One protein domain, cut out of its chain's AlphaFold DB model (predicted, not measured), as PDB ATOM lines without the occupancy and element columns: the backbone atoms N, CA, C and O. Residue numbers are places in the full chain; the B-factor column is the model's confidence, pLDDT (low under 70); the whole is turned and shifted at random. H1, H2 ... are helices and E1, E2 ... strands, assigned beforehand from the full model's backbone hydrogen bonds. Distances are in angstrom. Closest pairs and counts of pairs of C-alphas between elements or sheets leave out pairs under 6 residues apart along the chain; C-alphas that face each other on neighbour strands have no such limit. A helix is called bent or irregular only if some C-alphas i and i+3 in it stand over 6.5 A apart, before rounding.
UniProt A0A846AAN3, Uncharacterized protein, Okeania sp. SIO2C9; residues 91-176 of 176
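This is residues 91 to 176 of the 176 residues of an uncharacterized protein of Okeania sp. SIO2C9 (UniProt A0A846AAN3). A small antiparallel sheet of three strands, E1, E2 and E3, has one long, kinked helix, H2, over one face, while the short helix H1 only grazes the sheet. After H2, residues 153 to 176, with no named element, make a wide arc round the side of the sheet away from H2 and come back toward H1. The printed part has 86 residues and runs H1, E1, E2, E3, H2, with sheet order E1, E2, E3 and mixed class. It is compact, with a radius of gyration of the C-alphas of 12.7 A, and rounded, spanning 33 by 27 by 27 A.

H1, residues 91 to 99, grazes the sheet with residues 92 to 96. E1, residues 103 to 107, and E2, residues 111 to 117, form a hairpin at 162 degrees, with N 104 and O 115 2.8 A apart. E2 and E3, residues 123 to 129, form another at 161 degrees, with N 114 and O 126 2.8 A apart. The three strands are a meander, each the antiparallel neighbour of the one before. H2, residues 133 to 152, lies over E3 at a height over the sheet of 9.3 A, along the strands at 15 degrees on the local plane. Their closest C-alphas, of Ile 128 and Val 136, are 7.4 A apart. H2 has a kink of 47 degrees near residue 140 and is only just irregular: C-alphas 138 and 141 are 6.9 A apart. H1 and H2 are close but not clearly touching, the closest C-alphas, of Ile 95 and Arg 141, being 6.7 A apart. In H1 every O i to N i+4 pair is within hydrogen-bond range; in H2, 12 of 16.

H1 begins at C-alpha 91 (9.357, 17.728, 18.388) and is 12.0 A long. E1 measures 13.5 A, E2 19.4 A and E3 19.7 A. H2, 27.4 A, ends at C-alpha 152 (-4.315, -1.296, 15.176).

The C-alphas of Thr 109 and Ser 153 are the two farthest apart, at 35.7 A. The printed part has no cut, and the four links between named elements are tight. Residues 158 to 168 have pLDDT under 70.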
ATOM      1  N   GLN A  91      10.019  18.282  19.564       86.62
ATOM      2  CA  GLN A  91       9.357  17.728  18.388       86.62
ATOM      3  C   GLN A  91       8.503  16.505  18.737       86.62
ATOM      4  O   GLN A  91       7.370  16.409  18.275       86.62
ATOM      5  N   VAL A  92       9.008  15.587  19.564       88.75
ATOM      6  CA  VAL A  92       8.236  14.420  20.015       88.75
ATOM      7  C   VAL A  92       6.979  14.865  20.754       88.75
ATOM      8  O   VAL A  92       5.913  14.348  20.455       88.75
ATOM      9  N   ARG A  93       7.068  15.858  21.649       92.00
ATOM     10  CA  ARG A  93       5.909  16.432  22.353       92.00
ATOM     11  C   ARG A  93       4.880  17.003  21.388       92.00
ATOM     12  O   ARG A  93       3.693  16.745  21.550       92.00
ATOM     13  N   LYS A  94       5.332  17.737  20.368       91.31
ATOM     14  CA  LYS A  94       4.450  18.274  19.328       91.31
ATOM     15  C   LYS A  94       3.704  17.154  18.594       91.31
ATOM     16  O   LYS A  94       2.485  17.203  18.505       91.31
ATOM     17  N   ILE A  95       4.422  16.129  18.129       89.88
ATOM     18  CA  ILE A  95       3.811  14.982  17.437       89.88
ATOM     19  C   ILE A  95       2.876  14.217  18.392       89.88
ATOM     20  O   ILE A  95       1.775  13.866  18.000       89.88
ATOM     21  N   ALA A  96       3.276  14.004  19.647       91.62
ATOM     22  CA  ALA A  96       2.479  13.322  20.669       91.62
ATOM     23  C   ALA A  96       1.146  14.018  20.939       91.62
ATOM     24  O   ALA A  96       0.115  13.355  21.035       91.62
ATOM     25  N   LYS A  97       1.165  15.352  21.019       93.44
ATOM     26  CA  LYS A  97      -0.030  16.178  21.183       93.44
ATOM     27  C   LYS A  97      -0.940  16.127  19.956       93.44
ATOM     28  O   LYS A  97      -2.143  15.964  20.108       93.44
ATOM     29  N   GLU A  98      -0.371  16.253  18.758       91.69
ATOM     30  CA  GLU A  98      -1.134  16.251  17.501       91.69
ATOM     31  C   GLU A  98      -1.729  14.873  17.169       91.69
ATOM     32  O   GLU A  98      -2.882  14.786  16.760       91.69
ATOM     33  N   ASP A  99      -0.959  13.801  17.358       89.38
ATOM     34  CA  ASP A  99      -1.345  12.437  16.979       89.38
ATOM     35  C   ASP A  99      -1.954  11.647  18.155       89.38
ATOM     36  O   ASP A  99      -2.364  10.497  17.983       89.38
ATOM     37  N   GLY A 100      -1.998  12.222  19.360       91.75
ATOM     38  CA  GLY A 100      -2.618  11.634  20.550       91.75
ATOM     39  C   GLY A 100      -1.954  10.334  21.005       91.75
ATOM     40  O   GLY A 100      -2.549   9.257  20.895       91.75
ATOM     41  N   PHE A 101      -0.709  10.405  21.485       90.94
ATOM     42  CA  PHE A 101      -0.026   9.251  22.087       90.94
ATOM     43  C   PHE A 101       0.844   9.616  23.288       90.94
ATOM     44  O   PHE A 101       1.476  10.666  23.329       90.94
ATOM     45  N   ASP A 102       0.945   8.687  24.236       92.06
ATOM     46  CA  ASP A 102       1.830   8.826  25.392       92.06
ATOM     47  C   ASP A 102       3.221   8.274  25.076       92.06
ATOM     48  O   ASP A 102       3.370   7.285  24.346       92.06
ATOM     49  N   PHE A 103       4.253   8.883  25.655       92.06
ATOM     50  CA  PHE A 103       5.629   8.449  25.434       92.06
ATOM     51  C   PHE A 103       6.507   8.611  26.676       92.06
ATOM     52  O   PHE A 103       6.199   9.374  27.581       92.06
ATOM     53  N   ALA A 104       7.632   7.909  26.696       90.62
ATOM     54  CA  ALA A 104       8.716   8.072  27.658       90.62
ATOM     55  C   ALA A 104      10.052   8.158  26.908       90.62
ATOM     56  O   ALA A 104      10.160   7.721  25.757       90.62
ATOM     57  N   THR A 105      11.087   8.715  27.537       88.44
ATOM     58  CA  THR A 105      12.415   8.811  26.915       88.44
ATOM     59  C   THR A 105      13.534   8.447  27.870       88.44
ATOM     60  O   THR A 105      13.568   8.938  28.993       88.44
ATOM     61  N   GLU A 106      14.508   7.684  27.381       85.50
ATOM     62  CA  GLU A 106      15.791   7.464  28.050       85.50
ATOM     63  C   GLU A 106      16.914   8.074  27.210       85.50
ATOM     64  O   GLU A 106      16.943   7.936  25.985       85.50
ATOM     65  N   VAL A 107      17.866   8.731  27.864       83.00
ATOM     66  CA  VAL A 107      19.015   9.354  27.203       83.00
ATOM     67  C   VAL A 107      20.290   8.682  27.686       83.00
ATOM     68  O   VAL A 107      20.590   8.700  28.878       83.00
ATOM     69  N   ASP A 108      21.071   8.135  26.755       79.69
ATOM     70  CA  ASP A 108      22.433   7.676  27.031       79.69
ATOM     71  C   ASP A 108      23.470   8.651  26.443       79.69
ATOM     72  O   ASP A 108      23.172   9.823  26.196       79.69
ATOM     73  N   THR A 109      24.730   8.236  26.306       74.88
ATOM     74  CA  THR A 109      25.814   9.083  25.786       74.88
ATOM     75  C   THR A 109      25.767   9.298  24.270       74.88
ATOM     76  O   THR A 109      26.287  10.310  23.804       74.88
ATOM     77  N   VAL A 110      25.126   8.415  23.498       80.81
ATOM     78  CA  VAL A 110      25.198   8.378  22.024       80.81
ATOM     79  C   VAL A 110      23.834   8.416  21.323       80.81
ATOM     80  O   VAL A 110      23.764   8.791  20.148       80.81
ATOM     81  N   LYS A 111      22.747   8.078  22.019       84.00
ATOM     82  CA  LYS A 111      21.385   8.001  21.486       84.00
ATOM     83  C   LYS A 111      20.328   8.408  22.517       84.00
ATOM     84  O   LYS A 111      20.516   8.338  23.732       84.00
ATOM     85  N   LEU A 112      19.175   8.800  21.987       86.81
ATOM     86  CA  LEU A 112      17.921   8.903  22.717       86.81
ATOM     87  C   LEU A 112      17.063   7.691  22.372       86.81
ATOM     88  O   LEU A 112      16.913   7.335  21.206       86.81
ATOM     89  N   LYS A 113      16.483   7.060  23.381       89.06
ATOM     90  CA  LYS A 113      15.506   5.993  23.225       89.06
ATOM     91  C   LYS A 113      14.127   6.562  23.503       89.06
ATOM     92  O   LYS A 113      13.834   6.946  24.630       89.06
ATOM     93  N   LEU A 114      13.310   6.627  22.462       89.69
ATOM     94  CA  LEU A 114      11.923   7.061  22.516       89.69
ATOM     95  C   LEU A 114      11.037   5.832  22.670       89.69
ATOM     96  O   LEU A 114      11.095   4.937  21.836       89.69
ATOM     97  N   ILE A 115      10.226   5.788  23.715       89.69
ATOM     98  CA  ILE A 115       9.322   4.680  24.012       89.69
ATOM     99  C   ILE A 115       7.902   5.198  23.840       89.69
ATOM    100  O   ILE A 115       7.541   6.188  24.463       89.69
ATOM    101  N   ILE A 116       7.107   4.555  22.993       90.00
ATOM    102  CA  ILE A 116       5.751   4.988  22.654       90.00
ATOM    103  C   ILE A 116       4.764   3.950  23.149       90.00
ATOM    104  O   ILE A 116       4.923   2.755  22.887       90.00
ATOM    105  N   ARG A 117       3.744   4.421  23.864       88.62
ATOM    106  CA  ARG A 117       2.687   3.583  24.414       88.62
ATOM    107  C   ARG A 117       1.670   3.230  23.334       88.62
ATOM    108  O   ARG A 117       1.175   4.109  22.631       88.62
ATOM    109  N   LEU A 118       1.348   1.944  23.229       86.38
ATOM    110  CA  LEU A 118       0.298   1.414  22.356       86.38
ATOM    111  C   LEU A 118      -0.929   0.979  23.163       86.38
ATOM    112  O   LEU A 118      -2.060   1.186  22.735       86.38
ATOM    113  N   SER A 119      -0.700   0.387  24.336       83.56
ATOM    114  CA  SER A 119      -1.725  -0.022  25.297       83.56
ATOM    115  C   SER A 119      -1.173   0.088  26.727       83.56
ATOM    116  O   SER A 119      -0.077   0.602  26.957       83.56
ATOM    117  N   ASP A 120      -1.914  -0.391  27.724       78.50
ATOM    118  CA  ASP A 120      -1.407  -0.497  29.098       78.50
ATOM    119  C   ASP A 120      -0.259  -1.499  29.247       78.50
ATOM    120  O   ASP A 120       0.530  -1.391  30.185       78.50
ATOM    121  N   GLN A 121      -0.168  -2.465  28.332       78.88
ATOM    122  CA  GLN A 121       0.816  -3.548  28.374       78.88
ATOM    123  C   GLN A 121       1.801  -3.494  27.201       78.88
ATOM    124  O   GLN A 121       2.898  -4.042  27.306       78.88
ATOM    125  N   ASP A 122       1.443  -2.786  26.129       82.19
ATOM    126  CA  ASP A 122       2.189  -2.753  24.878       82.19
ATOM    127  C   ASP A 122       2.804  -1.384  24.615       82.19
ATOM    128  O   ASP A 122       2.184  -0.326  24.763       82.19
ATOM    129  N   TYR A 123       4.049  -1.424  24.166       86.75
ATOM    130  CA  TYR A 123       4.829  -0.260  23.790       86.75
ATOM    131  C   TYR A 123       5.915  -0.678  22.803       86.75
ATOM    132  O   TYR A 123       6.364  -1.828  22.798       86.75
ATOM    133  N   PHE A 124       6.372   0.265  21.985       87.00
ATOM    134  CA  PHE A 124       7.537   0.079  21.122       87.00
ATOM    135  C   PHE A 124       8.589   1.144  21.404       87.00
ATOM    136  O   PHE A 124       8.273   2.232  21.883       87.00
ATOM    137  N   ALA A 125       9.853   0.828  21.122       88.12
ATOM    138  CA  ALA A 125      10.955   1.758  21.311       88.12
ATOM    139  C   ALA A 125      11.669   2.055  19.991       88.12
ATOM    140  O   ALA A 125      12.054   1.143  19.263       88.12
ATOM    141  N   ILE A 126      11.897   3.338  19.726       87.69
ATOM    142  CA  ILE A 126      12.722   3.843  18.634       87.69
ATOM    143  C   ILE A 126      14.035   4.344  19.236       87.69
ATOM    144  O   ILE A 126      14.050   5.197  20.124       87.69
ATOM    145  N   LEU A 127      15.155   3.817  18.748       87.56
ATOM    146  CA  LEU A 127      16.488   4.295  19.107       87.56
ATOM    147  C   LEU A 127      16.933   5.353  18.097       87.56
ATOM    148  O   LEU A 127      16.997   5.077  16.903       87.56
ATOM    149  N   ILE A 128      17.261   6.548  18.578       85.50
ATOM    150  CA  ILE A 128      17.605   7.712  17.762       85.50
ATOM    151  C   ILE A 128      19.039   8.151  18.092       85.50
ATOM    152  O   ILE A 128      19.266   8.792  19.123       85.50
ATOM    153  N   PRO A 129      20.027   7.830  17.241       86.75
ATOM    154  CA  PRO A 129      21.400   8.301  17.406       86.75
ATOM    155  C   PRO A 129      21.514   9.832  17.304       86.75
ATOM    156  O   PRO A 129      20.951  10.454  16.400       86.75
ATOM    157  N   PHE A 130      22.300  10.470  18.182       82.12
ATOM    158  CA  PHE A 130      22.451  11.940  18.189       82.12
ATOM    159  C   PHE A 130      23.161  12.515  16.957       82.12
ATOM    160  O   PHE A 130      23.090  13.725  16.707       82.12
ATOM    161  N   ASN A 131      23.892  11.682  16.217       82.75
ATOM    162  CA  ASN A 131      24.554  12.056  14.967       82.75
ATOM    163  C   ASN A 131      23.592  12.057  13.767       82.75
ATOM    164  O   ASN A 131      23.794  12.852  12.859       82.75
ATOM    165  N   GLN A 132      22.530  11.249  13.792       83.19
ATOM    166  CA  GLN A 132      21.560  11.111  12.692       83.19
ATOM    167  C   GLN A 132      20.257  11.882  12.934       83.19
ATOM    168  O   GLN A 132      19.348  11.881  12.108       83.19
ATOM    169  N   PHE A 133      20.150  12.575  14.068       75.56
ATOM    170  CA  PHE A 133      18.898  13.180  14.507       75.56
ATOM    171  C   PHE A 133      18.248  14.121  13.476       75.56
ATOM    172  O   PHE A 133      17.040  14.043  13.262       75.56
ATOM    173  N   LYS A 134      19.034  14.967  12.793       77.69
ATOM    174  CA  LYS A 134      18.514  15.893  11.768       77.69
ATOM    175  C   LYS A 134      17.820  15.167  10.609       77.69
ATOM    176  O   LYS A 134      16.859  15.691  10.064       77.69
ATOM    177  N   GLU A 135      18.294  13.977  10.257       84.19
ATOM    178  CA  GLU A 135      17.761  13.170   9.153       84.19
ATOM    179  C   GLU A 135      16.572  12.308   9.589       84.19
ATOM    180  O   GLU A 135      15.651  12.069   8.807       84.19
ATOM    181  N   VAL A 136      16.586  11.845  10.843       81.06
ATOM    182  CA  VAL A 136      15.520  11.013  11.419       81.06
ATOM    183  C   VAL A 136      14.279  11.849  11.741       81.06
ATOM    184  O   VAL A 136      13.161  11.364  11.581       81.06
ATOM    185  N   LEU A 137      14.460  13.111  12.144       76.69
ATOM    186  CA  LEU A 137      13.385  14.005  12.582       76.69
ATOM    187  C   LEU A 137      12.172  14.071  11.638       76.69
ATOM    188  O   LEU A 137      11.060  13.825  12.108       76.69
ATOM    189  N   PRO A 138      12.338  14.368  10.332       81.56
ATOM    190  CA  PRO A 138      11.203  14.487   9.419       81.56
ATOM    191  C   PRO A 138      10.458  13.164   9.218       81.56
ATOM    192  O   PRO A 138       9.256  13.158   8.976       81.56
ATOM    193  N   LYS A 139      11.168  12.038   9.339       87.38
ATOM    194  CA  LYS A 139      10.634  10.687   9.114       87.38
ATOM    195  C   LYS A 139       9.982  10.097  10.362       87.38
ATOM    196  O   LYS A 139       9.253   9.113  10.266       87.38
ATOM    197  N   LEU A 140      10.238  10.691  11.530       86.56
ATOM    198  CA  LEU A 140       9.805  10.156  12.815       86.56
ATOM    199  C   LEU A 140       8.279  10.070  12.909       86.56
ATOM    200  O   LEU A 140       7.767   9.031  13.308       86.56
ATOM    201  N   ARG A 141       7.550  11.113  12.487       89.44
ATOM    202  CA  ARG A 141       6.077  11.109  12.501       89.44
ATOM    203  C   ARG A 141       5.513   9.969  11.657       89.44
ATOM    204  O   ARG A 141       4.732   9.174  12.165       89.44
ATOM    205  N   THR A 142       5.972   9.843  10.412       91.06
ATOM    206  CA  THR A 142       5.538   8.779   9.497       91.06
ATOM    207  C   THR A 142       5.826   7.392  10.065       91.06
ATOM    208  O   THR A 142       4.972   6.514  10.002       91.06
ATOM    209  N   ALA A 143       6.997   7.191  10.677       89.69
ATOM    210  CA  ALA A 143       7.339   5.920  11.311       89.69
ATOM    211  C   ALA A 143       6.416   5.595  12.498       89.69
ATOM    212  O   ALA A 143       5.948   4.466  12.620       89.69
ATOM    213  N   ILE A 144       6.126   6.578  13.358       90.19
ATOM    214  CA  ILE A 144       5.220   6.408  14.504       90.19
ATOM    215  C   ILE A 144       3.810   6.054  14.026       90.19
ATOM    216  O   ILE A 144       3.206   5.123  14.557       90.19
ATOM    217  N   GLN A 145       3.302   6.766  13.020       91.19
ATOM    218  CA  GLN A 145       1.979   6.522  12.446       91.19
ATOM    219  C   GLN A 145       1.885   5.115  11.857       91.19
ATOM    220  O   GLN A 145       1.022   4.348  12.273       91.19
ATOM    221  N   ALA A 146       2.840   4.726  11.008       91.00
ATOM    222  CA  ALA A 146       2.867   3.396  10.401       91.00
ATOM    223  C   ALA A 146       2.906   2.272  11.453       91.00
ATOM    224  O   ALA A 146       2.200   1.271  11.329       91.00
ATOM    225  N   LEU A 147       3.695   2.435  12.520       90.00
ATOM    226  CA  LEU A 147       3.770   1.452  13.606       90.00
ATOM    227  C   LEU A 147       2.454   1.346  14.383       90.00
ATOM    228  O   LEU A 147       2.023   0.241  14.711       90.00
ATOM    229  N   ARG A 148       1.789   2.474  14.657       89.94
ATOM    230  CA  ARG A 148       0.487   2.491  15.337       89.94
ATOM    231  C   ARG A 148      -0.622   1.907  14.467       89.94
ATOM    232  O   ARG A 148      -1.412   1.114  14.964       89.94
ATOM    233  N   GLU A 149      -0.663   2.238  13.182       92.00
ATOM    234  CA  GLU A 149      -1.614   1.654  12.226       92.00
ATOM    235  C   GLU A 149      -1.436   0.139  12.120       92.00
ATOM    236  O   GLU A 149      -2.406  -0.612  12.207       92.00
ATOM    237  N   THR A 150      -0.185  -0.316  12.033       90.75
ATOM    238  CA  THR A 150       0.157  -1.744  12.035       90.75
ATOM    239  C   THR A 150      -0.293  -2.423  13.331       90.75
ATOM    240  O   THR A 150      -0.841  -3.519  13.306       90.75
ATOM    241  N   TYR A 151      -0.131  -1.770  14.484       90.25
ATOM    242  CA  TYR A 151      -0.649  -2.297  15.747       90.25
ATOM    243  C   TYR A 151      -2.185  -2.399  15.758       90.25
ATOM    244  O   TYR A 151      -2.759  -3.395  16.217       90.25
ATOM    245  N   ASN A 152      -2.858  -1.376  15.230       88.94
ATOM    246  CA  ASN A 152      -4.315  -1.296  15.176       88.94
ATOM    247  C   ASN A 152      -4.930  -2.330  14.219       88.94
ATOM    248  O   ASN A 152      -6.066  -2.740  14.439       88.94
ATOM    249  N   SER A 153      -4.185  -2.812  13.218       93.25
ATOM    250  CA  SER A 153      -4.621  -3.912  12.343       93.25
ATOM    251  C   SER A 153      -4.512  -5.303  12.987       93.25
ATOM    252  O   SER A 153      -4.863  -6.302  12.364       93.25
ATOM    253  N   GLY A 154      -4.060  -5.383  14.244       88.69
ATOM    254  CA  GLY A 154      -3.968  -6.626  15.013       88.69
ATOM    255  C   GLY A 154      -2.559  -7.207  15.097       88.69
ATOM    256  O   GLY A 154      -2.350  -8.180  15.823       88.69
ATOM    257  N   VAL A 155      -1.572  -6.601  14.431       86.69
ATOM    258  CA  VAL A 155      -0.168  -6.996  14.595       86.69
ATOM    259  C   VAL A 155       0.292  -6.627  16.007       86.69
ATOM    260  O   VAL A 155      -0.055  -5.580  16.559       86.69
ATOM    261  N   ARG A 156       1.066  -7.510  16.633       84.12
ATOM    262  CA  ARG A 156       1.636  -7.289  17.965       84.12
ATOM    263  C   ARG A 156       3.150  -7.255  17.869       84.12
ATOM    264  O   ARG A 156       3.753  -8.052  17.156       84.12
ATOM    265  N   PHE A 157       3.760  -6.321  18.592       78.69
ATOM    266  CA  PHE A 157       5.207  -6.162  18.637       78.69
ATOM    267  C   PHE A 157       5.741  -6.790  19.919       78.69
ATOM    268  O   PHE A 157       5.370  -6.384  21.017       78.69
ATOM    269  N   THR A 158       6.645  -7.756  19.797       69.50
ATOM    270  CA  THR A 158       7.375  -8.273  20.954       69.50
ATOM    271  C   THR A 158       8.567  -7.368  21.221       69.50
ATOM    272  O   THR A 158       9.465  -7.263  20.384       69.50
ATOM    273  N   THR A 159       8.612  -6.720  22.382       65.25
ATOM    274  CA  THR A 159       9.789  -5.948  22.789       65.25
ATOM    275  C   THR A 159      10.489  -6.629  23.960       65.25
ATOM    276  O   THR A 159       9.892  -6.915  24.994       65.25
ATOM    277  N   HIS A 160      11.794  -6.882  23.824       60.69
ATOM    278  CA  HIS A 160      12.650  -7.330  24.932       60.69
ATOM    279  C   HIS A 160      13.108  -6.139  25.776       60.69
ATOM    280  O   HIS A 160      14.295  -5.937  26.038       60.69
ATOM    281  N   LEU A 161      12.164  -5.289  26.156       60.22
ATOM    282  CA  LEU A 161      12.441  -4.177  27.041       60.22
ATOM    283  C   LEU A 161      12.399  -4.720  28.472       60.22
ATOM    284  O   LEU A 161      11.444  -5.387  28.870       60.22
ATOM    285  N   LYS A 162      13.487  -4.522  29.232       54.84
ATOM    286  CA  LYS A 162      13.552  -4.952  30.635       54.84
ATOM    287  C   LYS A 162      12.333  -4.365  31.358       54.84
ATOM    288  O   LYS A 162      12.163  -3.149  31.356       54.84
ATOM    289  N   ARG A 163      11.480  -5.228  31.931       47.84
ATOM    290  CA  ARG A 163      10.333  -4.824  32.764       47.84
ATOM    291  C   ARG A 163      10.840  -3.831  33.813       47.84
ATOM    292  O   ARG A 163      11.671  -4.204  34.633       47.84
ATOM    293  N   GLY A 164      10.398  -2.578  33.746       51.62
ATOM    294  CA  GLY A 164      10.953  -1.536  34.614       51.62
ATOM    295  C   GLY A 164      10.521  -0.101  34.333       51.62
ATOM    296  O   GLY A 164      10.820   0.758  35.153       51.62
ATOM    297  N   TYR A 165       9.800   0.182  33.244       54.62
ATOM    298  CA  TYR A 165       9.225   1.513  33.024       54.62
ATOM    299  C   TYR A 165       8.102   1.765  34.026       54.62
ATOM    300  O   TYR A 165       6.949   1.393  33.800       54.62
ATOM    301  N   GLY A 166       8.461   2.350  35.168       53.59
ATOM    302  CA  GLY A 166       7.509   2.819  36.160       53.59
ATOM    303  C   GLY A 166       6.536   3.813  35.527       53.59
ATOM    304  O   GLY A 166       6.885   4.560  34.615       53.59
ATOM    305  N   ARG A 167       5.293   3.843  36.020       53.19
ATOM    306  CA  ARG A 167       4.257   4.789  35.563       53.19
ATOM    307  C   ARG A 167       4.684   6.272  35.654       53.19
ATOM    308  O   ARG A 167       4.014   7.097  35.047       53.19
ATOM    309  N   SER A 168       5.754   6.597  36.387       56.44
ATOM    310  CA  SER A 168       6.249   7.956  36.659       56.44
ATOM    311  C   SER A 168       6.952   8.650  35.490       56.44
ATOM    312  O   SER A 168       6.979   9.875  35.472       56.44
ATOM    313  N   ASP A 169       7.492   7.909  34.520       77.00
ATOM    314  CA  ASP A 169       8.356   8.497  33.476       77.00
ATOM    315  C   ASP A 169       7.606   8.760  32.158       77.00
ATOM    316  O   ASP A 169       8.195   9.166  31.152       77.00
ATOM    317  N   TRP A 170       6.294   8.512  32.155       87.31
ATOM    318  CA  TRP A 170       5.431   8.710  30.999       87.31
ATOM    319  C   TRP A 170       4.952  10.152  30.909       87.31
ATOM    320  O   TRP A 170       4.311  10.677  31.816       87.31
ATOM    321  N   VAL A 171       5.194  10.757  29.756       89.25
ATOM    322  CA  VAL A 171       4.585  12.009  29.336       89.25
ATOM    323  C   VAL A 171       3.270  11.671  28.648       89.25
ATOM    324  O   VAL A 171       3.262  11.032  27.589       89.25
ATOM    325  N   ARG A 172       2.157  12.090  29.251       89.56
ATOM    326  CA  ARG A 172       0.842  11.937  28.636       89.56
ATOM    327  C   ARG A 172       0.602  13.072  27.664       89.56
ATOM    328  O   ARG A 172       0.847  14.227  27.996       89.56
ATOM    329  N   HIS A 173       0.069  12.759  26.491       90.19
ATOM    330  CA  HIS A 173      -0.259  13.792  25.505       90.19
ATOM    331  C   HIS A 173      -1.305  14.800  26.003       90.19
ATOM    332  O   HIS A 173      -1.335  15.925  25.521       90.19
ATOM    333  N   GLN A 174      -2.139  14.405  26.969       86.25
ATOM    334  CA  GLN A 174      -3.135  15.274  27.602       86.25
ATOM    335  C   GLN A 174      -2.507  16.361  28.488       86.25
ATOM    336  O   GLN A 174      -3.132  17.395  28.705       86.25
ATOM    337  N   ASP A 175      -1.275  16.146  28.956       86.94
ATOM    338  CA  ASP A 175      -0.546  17.068  29.833       86.94
ATOM    339  C   ASP A 175       0.389  18.016  29.038       86.94
ATOM    340  O   ASP A 175       1.205  18.726  29.632       86.94
ATOM    341  N   LEU A 176       0.316  18.005  27.695       82.12
ATOM    342  CA  LEU A 176       1.186  18.747  26.761       82.12
ATOM    343  C   LEU A 176       0.499  19.923  26.061       82.12
ATOM    344  O   LEU A 176      -0.725  19.907  25.820       82.12
TER     345      LEU A 176